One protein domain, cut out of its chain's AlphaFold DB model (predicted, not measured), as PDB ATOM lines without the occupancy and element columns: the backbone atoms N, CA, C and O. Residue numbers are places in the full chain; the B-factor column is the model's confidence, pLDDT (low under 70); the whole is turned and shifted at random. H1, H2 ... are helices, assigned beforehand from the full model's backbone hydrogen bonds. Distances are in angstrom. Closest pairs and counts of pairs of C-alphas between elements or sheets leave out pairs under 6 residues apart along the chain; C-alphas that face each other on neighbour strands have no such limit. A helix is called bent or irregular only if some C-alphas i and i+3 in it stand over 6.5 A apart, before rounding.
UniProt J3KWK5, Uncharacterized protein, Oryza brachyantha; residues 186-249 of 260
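Overview. This is residues 186 to 249 of the 260 residues of an uncharacterized protein of Oryza brachyantha (UniProt J3KWK5). One long helix, H3, makes the base of an open frame: H1 packs on its first half, H2 stands close beside H1, and H4 turns off at a corner from the far end of H3. H4 is apart from H1 and H2, and residues 198 to 203, of which 198 belongs to H1, stick out. The printed part has 64 residues, with four named helices in the order H1, H2, H3, H4 and no named strand; the class is all helix. It is loose, with a radius of gyration of the C-alphas of 13.5 A, and spans 37 by 25 by 20 A.

Along the chain. H1 holds residues 186 to 198, 19.0 A long from its first C-alpha at (43.135, -15.276, 72.193). H2 holds residues 206 to 214 and is 12.4 A long. H3, residues 218 to 236, is the longest at 26.9 A. H4, residues 238 to 248, is 15.2 A long and ends with C-alpha 248 at (39.794, -9.634, 102.970); it is irregular, with C-alphas 239 and 242 7.4 A apart.

Arrangement. H3 touches H1 with residues 220 to 228 alone, the same way at a steep tilt of 45 degrees; their closest C-alphas, of Val 190 and Ile 224, are 5.7 A apart. H2 is close to H1 but not clearly touching, with the C-alphas of Ile 197 and His 209 closest at 7.3 A; they run opposite ways at a shallow tilt of 10 degrees. H2 is also close to H3 but not clearly touching, with the C-alphas of Leu 213 and Val 221 closest at 6.3 A. H3 and H4 only just touch, with 3 pairs of C-alphas within 8 A, and only at the corner; the closest C-alphas are those of Asn 234 and Phe 240, 6.8 A apart, and the lines are about perpendicular at 89 degrees. Every O i to N i+4 pair is within hydrogen-bond range in H1, H2 and H3, and 5 of 7 in H4.

Size, cuts and confidence. The farthest C-alphas, of Asp 217 and Thr 249, are 37.6 A apart. The printed part has no cut. The links H2 to H3 and H3 to H4 are tight, and H1 to H2 is short. Mean pLDDT of the printed part is 90.3, and no printed residue is under 70.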
ATOM      1  N   ARG A 186      44.528 -15.235  71.743       76.19
ATOM      2  CA  ARG A 186      43.135 -15.276  72.193       76.19
ATOM      3  C   ARG A 186      43.031 -15.478  73.701       76.19
ATOM      4  O   ARG A 186      42.327 -14.715  74.355       76.19
ATOM      5  N   PHE A 187      43.773 -16.419  74.286       83.81
ATOM      6  CA  PHE A 187      43.773 -16.599  75.745       83.81
ATOM      7  C   PHE A 187      44.449 -15.435  76.463       83.81
ATOM      8  O   PHE A 187      43.924 -14.950  77.463       83.81
ATOM      9  N   ALA A 188      45.549 -14.910  75.916       87.56
ATOM     10  CA  ALA A 188      46.166 -13.695  76.445       87.56
ATOM     11  C   ALA A 188      45.171 -12.517  76.469       87.56
ATOM     12  O   ALA A 188      45.154 -11.722  77.409       87.56
ATOM     13  N   GLN A 189      44.306 -12.416  75.456       90.56
ATOM     14  CA  GLN A 189      43.260 -11.404  75.388       90.56
ATOM     15  C   GLN A 189      42.139 -11.632  76.417       90.56
ATOM     16  O   GLN A 189      41.677 -10.650  77.001       90.56
ATOM     17  N   VAL A 190      41.744 -12.885  76.683       93.62
ATOM     18  CA  VAL A 190      40.812 -13.241  77.772       93.62
ATOM     19  C   VAL A 190      41.372 -12.788  79.120       93.62
ATOM     20  O   VAL A 190      40.714 -12.034  79.833       93.62
ATOM     21  N   TYR A 191      42.600 -13.192  79.451       92.19
ATOM     22  CA  TYR A 191      43.209 -12.859  80.741       92.19
ATOM     23  C   TYR A 191      43.450 -11.366  80.904       92.19
ATOM     24  O   TYR A 191      43.208 -10.833  81.983       92.19
ATOM     25  N   ARG A 192      43.855 -10.670  79.836       91.81
ATOM     26  CA  ARG A 192      43.978  -9.210  79.867       91.81
ATOM     27  C   ARG A 192      42.629  -8.548  80.134       91.81
ATOM     28  O   ARG A 192      42.550  -7.688  80.993       91.81
ATOM     29  N   PHE A 193      41.565  -8.969  79.451       93.88
ATOM     30  CA  PHE A 193      40.232  -8.405  79.677       93.88
ATOM     31  C   PHE A 193      39.738  -8.628  81.113       93.88
ATOM     32  O   PHE A 193      39.183  -7.714  81.713       93.88
ATOM     33  N   ILE A 194      39.951  -9.825  81.662       93.75
ATOM     34  CA  ILE A 194      39.564 -10.153  83.040       93.75
ATOM     35  C   ILE A 194      40.412  -9.366  84.041       93.75
ATOM     36  O   ILE A 194      39.864  -8.821  84.993       93.75
ATOM     37  N   GLY A 195      41.723  -9.268  83.813       91.62
ATOM     38  CA  GLY A 195      42.624  -8.458  84.629       91.62
ATOM     39  C   GLY A 195      42.182  -6.998  84.679       91.62
ATOM     40  O   GLY A 195      42.056  -6.455  85.767       91.62
ATOM     41  N   ASP A 196      41.836  -6.414  83.528       91.62
ATOM     42  CA  ASP A 196      41.359  -5.028  83.442       91.62
ATOM     43  C   ASP A 196      40.068  -4.787  84.254       91.62
ATOM     44  O   ASP A 196      39.858  -3.683  84.736       91.62
ATOM     45  N   ILE A 197      39.186  -5.788  84.402       91.19
ATOM     46  CA  ILE A 197      37.947  -5.662  85.205       91.19
ATOM     47  C   ILE A 197      38.256  -5.566  86.702       91.19
ATOM     48  O   ILE A 197      37.524  -4.915  87.447       91.19
ATOM     49  N   PHE A 198      39.305  -6.254  87.149       89.12
ATOM     50  CA  PHE A 198      39.676  -6.347  88.559       89.12
ATOM     51  C   PHE A 198      40.852  -5.438  88.929       89.12
ATOM     52  O   PHE A 198      41.296  -5.483  90.075       89.12
ATOM     53  N   ASP A 199      41.354  -4.633  87.991       87.19
ATOM     54  CA  ASP A 199      42.473  -3.724  88.217       87.19
ATOM     55  C   ASP A 199      42.017  -2.482  89.012       87.19
ATOM     56  O   ASP A 199      41.261  -1.658  88.484       87.19
ATOM     57  N   PRO A 200      42.462  -2.309  90.273       80.25
ATOM     58  CA  PRO A 200      42.115  -1.136  91.067       80.25
ATOM     59  C   PRO A 200      42.806   0.145  90.573       80.25
ATOM     60  O   PRO A 200      42.318   1.239  90.868       80.25
ATOM     61  N   ASP A 201      43.915   0.028  89.831       78.50
ATOM     62  CA  ASP A 201      44.720   1.166  89.372       78.50
ATOM     63  C   ASP A 201      44.160   1.798  88.087       78.50
ATOM     64  O   ASP A 201      44.433   2.964  87.785       78.50
ATOM     65  N   THR A 202      43.318   1.056  87.361       75.81
ATOM     66  CA  THR A 202      42.673   1.504  86.121       75.81
ATOM     67  C   THR A 202      41.143   1.474  86.245       75.81
ATOM     68  O   THR A 202      40.478   0.711  85.541       75.81
ATOM     69  N   PRO A 203      40.528   2.317  87.101       76.00
ATOM     70  CA  PRO A 203      39.079   2.339  87.260       76.00
ATOM     71  C   PRO A 203      38.420   2.839  85.971       76.00
ATOM     72  O   PRO A 203      38.445   4.030  85.648       76.00
ATOM     73  N   CYS A 204      37.822   1.919  85.219       81.56
ATOM     74  CA  CYS A 204      37.062   2.221  84.017       81.56
ATOM     75  C   CYS A 204      35.575   1.877  84.211       81.56
ATOM     76  O   CYS A 204      35.241   0.921  84.911       81.56
ATOM     77  N   PRO A 205      34.646   2.669  83.635       88.69
ATOM     78  CA  PRO A 205      33.220   2.380  83.743       88.69
ATOM     79  C   PRO A 205      32.883   1.008  83.157       88.69
ATOM     80  O   PRO A 205      33.451   0.609  82.134       88.69
ATOM     81  N   VAL A 206      31.899   0.324  83.741       87.88
ATOM     82  CA  VAL A 206      31.422  -0.988  83.271       87.88
ATOM     83  C   VAL A 206      31.009  -0.930  81.796       87.88
ATOM     84  O   VAL A 206      31.291  -1.851  81.029       87.88
ATOM     85  N   GLU A 207      30.438   0.190  81.356       92.38
ATOM     86  CA  GLU A 207      30.056   0.455  79.967       92.38
ATOM     87  C   GLU A 207      31.246   0.356  79.001       92.38
ATOM     88  O   GLU A 207      31.088  -0.094  77.864       92.38
ATOM     89  N   THR A 208      32.451   0.716  79.452       92.25
ATOM     90  CA  THR A 208      33.677   0.616  78.646       92.25
ATOM     91  C   THR A 208      34.075  -0.843  78.448       92.25
ATOM     92  O   THR A 208      34.393  -1.249  77.326       92.25
ATOM     93  N   HIS A 209      33.999  -1.658  79.503       92.75
ATOM     94  CA  HIS A 209      34.240  -3.097  79.401       92.75
ATOM     95  C   HIS A 209      33.197  -3.781  78.515       92.75
ATOM     96  O   HIS A 209      33.569  -4.607  77.684       92.75
ATOM     97  N   LEU A 210      31.918  -3.401  78.617       94.50
ATOM     98  CA  LEU A 210      30.852  -3.929  77.758       94.50
ATOM     99  C   LEU A 210      31.068  -3.563  76.285       94.50
ATOM    100  O   LEU A 210      30.928  -4.417  75.408       94.50
ATOM    101  N   GLN A 211      31.464  -2.322  76.004       95.50
ATOM    102  CA  GLN A 211      31.779  -1.895  74.643       95.50
ATOM    103  C   GLN A 211      33.005  -2.635  74.093       95.50
ATOM    104  O   GLN A 211      33.003  -3.056  72.937       95.50
ATOM    105  N   LYS A 212      34.041  -2.836  74.917       93.81
ATOM    106  CA  LYS A 212      35.218  -3.634  74.551       93.81
ATOM    107  C   LYS A 212      34.824  -5.081  74.263       93.81
ATOM    108  O   LYS A 212      35.225  -5.587  73.225       93.81
ATOM    109  N   LEU A 213      33.990  -5.692  75.108       94.62
ATOM    110  CA  LEU A 213      33.478  -7.053  74.937       94.62
ATOM    111  C   LEU A 213      32.684  -7.206  73.629       94.62
ATOM    112  O   LEU A 213      32.887  -8.174  72.906       94.62
ATOM    113  N   LYS A 214      31.847  -6.218  73.276       94.81
ATOM    114  CA  LYS A 214      31.076  -6.196  72.017       94.81
ATOM    115  C   LYS A 214      31.957  -6.201  70.761       94.81
ATOM    116  O   LYS A 214      31.521  -6.666  69.714       94.81
ATOM    117  N   ASN A 215      33.174  -5.673  70.854       94.50
ATOM    118  CA  ASN A 215      34.101  -5.568  69.727       94.50
ATOM    119  C   ASN A 215      35.051  -6.777  69.603       94.50
ATOM    120  O   ASN A 215      35.960  -6.748  68.773       94.50
ATOM    121  N   MET A 216      34.900  -7.803  70.445       93.38
ATOM    122  CA  MET A 216      35.726  -9.016  70.427       93.38
ATOM    123  C   MET A 216      35.077 -10.121  69.591       93.38
ATOM    124  O   MET A 216      33.893 -10.056  69.272       93.38
ATOM    125  N   ASP A 217      35.848 -11.153  69.241       94.44
ATOM    126  CA  ASP A 217      35.301 -12.329  68.570       94.44
ATOM    127  C   ASP A 217      34.433 -13.174  69.518       94.44
ATOM    128  O   ASP A 217      34.705 -13.283  70.717       94.44
ATOM    129  N   ASP A 218      33.412 -13.825  68.961       93.62
ATOM    130  CA  ASP A 218      32.419 -14.588  69.726       93.62
ATOM    131  C   ASP A 218      33.029 -15.695  70.596       93.62
ATOM    132  O   ASP A 218      32.489 -16.029  71.653       93.62
ATOM    133  N   ILE A 219      34.144 -16.295  70.159       93.31
ATOM    134  CA  ILE A 219      34.821 -17.355  70.917       93.31
ATOM    135  C   ILE A 219      35.468 -16.750  72.163       93.31
ATOM    136  O   ILE A 219      35.294 -17.275  73.267       93.31
ATOM    137  N   THR A 220      36.165 -15.627  72.010       92.38
ATOM    138  CA  THR A 220      36.773 -14.907  73.128       92.38
ATOM    139  C   THR A 220      35.717 -14.378  74.098       92.38
ATOM    140  O   THR A 220      35.873 -14.562  75.307       92.38
ATOM    141  N   VAL A 221      34.599 -13.827  73.608       95.19
ATOM    142  CA  VAL A 221      33.479 -13.378  74.463       95.19
ATOM    143  C   VAL A 221      32.908 -14.535  75.283       95.19
ATOM    144  O   VAL A 221      32.787 -14.421  76.503       95.19
ATOM    145  N   LYS A 222      32.607 -15.675  74.647       94.69
ATOM    146  CA  LYS A 222      32.109 -16.870  75.353       94.69
ATOM    147  C   LYS A 222      33.083 -17.346  76.423       94.69
ATOM    148  O   LYS A 222      32.658 -17.710  77.516       94.69
ATOM    149  N   THR A 223      34.377 -17.315  76.118       95.50
ATOM    150  CA  THR A 223      35.419 -17.737  77.059       95.50
ATOM    151  C   THR A 223      35.494 -16.788  78.255       95.50
ATOM    152  O   THR A 223      35.518 -17.254  79.389       95.50
ATOM    153  N   ILE A 224      35.443 -15.471  78.034       95.50
ATOM    154  CA  ILE A 224      35.404 -14.472  79.115       95.50
ATOM    155  C   ILE A 224      34.191 -14.692  80.018       95.50
ATOM    156  O   ILE A 224      34.344 -14.774  81.235       95.50
ATOM    157  N   LEU A 225      32.996 -14.814  79.433       95.81
ATOM    158  CA  LEU A 225      31.764 -15.009  80.199       95.81
ATOM    159  C   LEU A 225      31.800 -16.312  81.006       95.81
ATOM    160  O   LEU A 225      31.377 -16.326  82.160       95.81
ATOM    161  N   LEU A 226      32.354 -17.385  80.433       95.31
ATOM    162  CA  LEU A 226      32.533 -18.655  81.134       95.31
ATOM    163  C   LEU A 226      33.473 -18.518  82.335       95.31
ATOM    164  O   LEU A 226      33.169 -19.048  83.403       95.31
ATOM    165  N   VAL A 227      34.595 -17.812  82.177       95.06
ATOM    166  CA  VAL A 227      35.546 -17.604  83.277       95.06
ATOM    167  C   VAL A 227      34.926 -16.731  84.363       95.06
ATOM    168  O   VAL A 227      34.989 -17.106  85.529       95.06
ATOM    169  N   LEU A 228      34.273 -15.622  84.006       94.62
ATOM    170  CA  LEU A 228      33.595 -14.759  84.978       94.62
ATOM    171  C   LEU A 228      32.520 -15.522  85.757       94.62
ATOM    172  O   LEU A 228      32.446 -15.386  86.976       94.62
ATOM    173  N   ARG A 229      31.751 -16.382  85.080       95.25
ATOM    174  CA  ARG A 229      30.768 -17.237  85.745       95.25
ATOM    175  C   ARG A 229      31.418 -18.248  86.691       95.25
ATOM    176  O   ARG A 229      30.959 -18.416  87.813       95.25
ATOM    177  N   ASN A 230      32.509 -18.884  86.265       93.31
ATOM    178  CA  ASN A 230      33.264 -19.798  87.125       93.31
ATOM    179  C   ASN A 230      33.793 -19.088  88.375       93.31
ATOM    180  O   ASN A 230      33.761 -19.644  89.468       93.31
ATOM    181  N   LEU A 231      34.285 -17.858  88.220       90.94
ATOM    182  CA  LEU A 231      34.753 -17.049  89.340       90.94
ATOM    183  C   LEU A 231      33.604 -16.686  90.282       90.94
ATOM    184  O   LEU A 231      33.780 -16.812  91.487       90.94
ATOM    185  N   GLU A 232      32.436 -16.305  89.764       91.94
ATOM    186  CA  GLU A 232      31.233 -16.064  90.572       91.94
ATOM    187  C   GLU A 232      30.867 -17.301  91.407       91.94
ATOM    188  O   GLU A 232      30.778 -17.216  92.633       91.94
ATOM    189  N   ASP A 233      30.738 -18.463  90.764       91.38
ATOM    190  CA  ASP A 233      30.359 -19.710  91.433       91.38
ATOM    191  C   ASP A 233      31.412 -20.127  92.487       91.38
ATOM    192  O   ASP A 233      31.064 -20.497  93.614       91.38
ATOM    193  N   ASN A 234      32.708 -19.997  92.169       88.31
ATOM    194  CA  ASN A 234      33.798 -20.266  93.112       88.31
ATOM    195  C   ASN A 234      33.778 -19.290  94.296       88.31
ATOM    196  O   ASN A 234      33.898 -19.708  95.446       88.31
ATOM    197  N   LEU A 235      33.581 -17.995  94.046       85.19
ATOM    198  CA  LEU A 235      33.546 -16.983  95.099       85.19
ATOM    199  C   LEU A 235      32.307 -17.100  95.984       85.19
ATOM    200  O   LEU A 235      32.347 -16.622  97.113       85.19
ATOM    201  N   LEU A 236      31.219 -17.713  95.523       87.88
ATOM    202  CA  LEU A 236      30.033 -17.969  96.345       87.88
ATOM    203  C   LEU A 236      30.108 -19.297  97.107       87.88
ATOM    204  O   LEU A 236      29.405 -19.461  98.108       87.88
ATOM    205  N   SER A 237      30.957 -20.231  96.674       91.56
ATOM    206  CA  SER A 237      31.033 -21.552  97.290       91.56
ATOM    207  C   SER A 237      31.651 -21.507  98.704       91.56
ATOM    208  O   SER A 237      32.716 -20.910  98.904       91.56
ATOM    209  N   PRO A 238      31.047 -22.197  99.698       89.44
ATOM    210  CA  PRO A 238      31.556 -22.247 101.072       89.44
ATOM    211  C   PRO A 238      32.991 -22.767 101.187       89.44
ATOM    212  O   PRO A 238      33.709 -22.391 102.109       89.44
ATOM    213  N   GLN A 239      33.430 -23.609 100.248       90.69
ATOM    214  CA  GLN A 239      34.781 -24.178 100.252       90.69
ATOM    215  C   GLN A 239      35.879 -23.109 100.094       90.69
ATOM    216  O   GLN A 239      37.002 -23.310 100.550       90.69
ATOM    217  N   PHE A 240      35.556 -21.959  99.492       89.56
ATOM    218  CA  PHE A 240      36.486 -20.842  99.310       89.56
ATOM    219  C   PHE A 240      36.399 -19.804 100.434       89.56
ATOM    220  O   PHE A 240      37.174 -18.849 100.438       89.56
ATOM    221  N   GLU A 241      35.518 -19.985 101.424       92.19
ATOM    222  CA  GLU A 241      35.379 -19.080 102.570       92.19
ATOM    223  C   GLU A 241      36.711 -18.766 103.277       92.19
ATOM    224  O   GLU A 241      36.972 -17.592 103.556       92.19
ATOM    225  N   PRO A 242      37.607 -19.743 103.520       90.62
ATOM    226  CA  PRO A 242      38.883 -19.432 104.148       90.62
ATOM    227  C   PRO A 242      39.791 -18.555 103.272       90.62
ATOM    228  O   PRO A 242      40.459 -17.660 103.790       90.62
ATOM    229  N   ILE A 243      39.771 -18.758 101.950       88.31
ATOM    230  CA  ILE A 243      40.519 -17.936 100.987       88.31
ATOM    231  C   ILE A 243      39.923 -16.525 100.927       88.31
ATOM    232  O   ILE A 243      40.670 -15.552 100.973       88.31
ATOM    233  N   ARG A 244      38.590 -16.383 100.898       89.19
ATOM    234  CA  ARG A 244      37.929 -15.066 100.936       89.19
ATOM    235  C   ARG A 244      38.310 -14.281 102.184       89.19
ATOM    236  O   ARG A 244      38.614 -13.093 102.093       89.19
ATOM    237  N   ARG A 245      38.347 -14.950 103.338       90.06
ATOM    238  CA  ARG A 245      38.769 -14.331 104.597       90.06
ATOM    239  C   ARG A 245      40.224 -13.873 104.534       90.06
ATOM    240  O   ARG A 245      40.509 -12.752 104.938       90.06
ATOM    241  N   LEU A 246      41.118 -14.684 103.970       89.75
ATOM    242  CA  LEU A 246      42.514 -14.297 103.760       89.75
ATOM    243  C   LEU A 246      42.631 -13.064 102.848       89.75
ATOM    244  O   LEU A 246      43.274 -12.084 103.219       89.75
ATOM    245  N   LEU A 247      41.956 -13.074 101.698       86.25
ATOM    246  CA  LEU A 247      41.962 -11.948 100.761       86.25
ATOM    247  C   LEU A 247      41.350 -10.678 101.371       86.25
ATOM    248  O   LEU A 247      41.816  -9.587 101.081       86.25
ATOM    249  N   SER A 248      40.368 -10.796 102.270       85.38
ATOM    250  CA  SER A 248      39.794  -9.634 102.970       85.38
ATOM    251  C   SER A 248      40.767  -8.949 103.935       85.38
ATOM    252  O   SER A 248      40.603  -7.772 104.243       85.38
ATOM    253  N   THR A 249      41.788  -9.674 104.404       87.56
ATOM    254  CA  THR A 249      42.855  -9.118 105.251       87.56
ATOM    255  C   THR A 249      44.015  -8.538 104.445       87.56
ATOM    256  O   THR A 249      44.934  -7.970 105.030       87.56
TER     257      THR A 249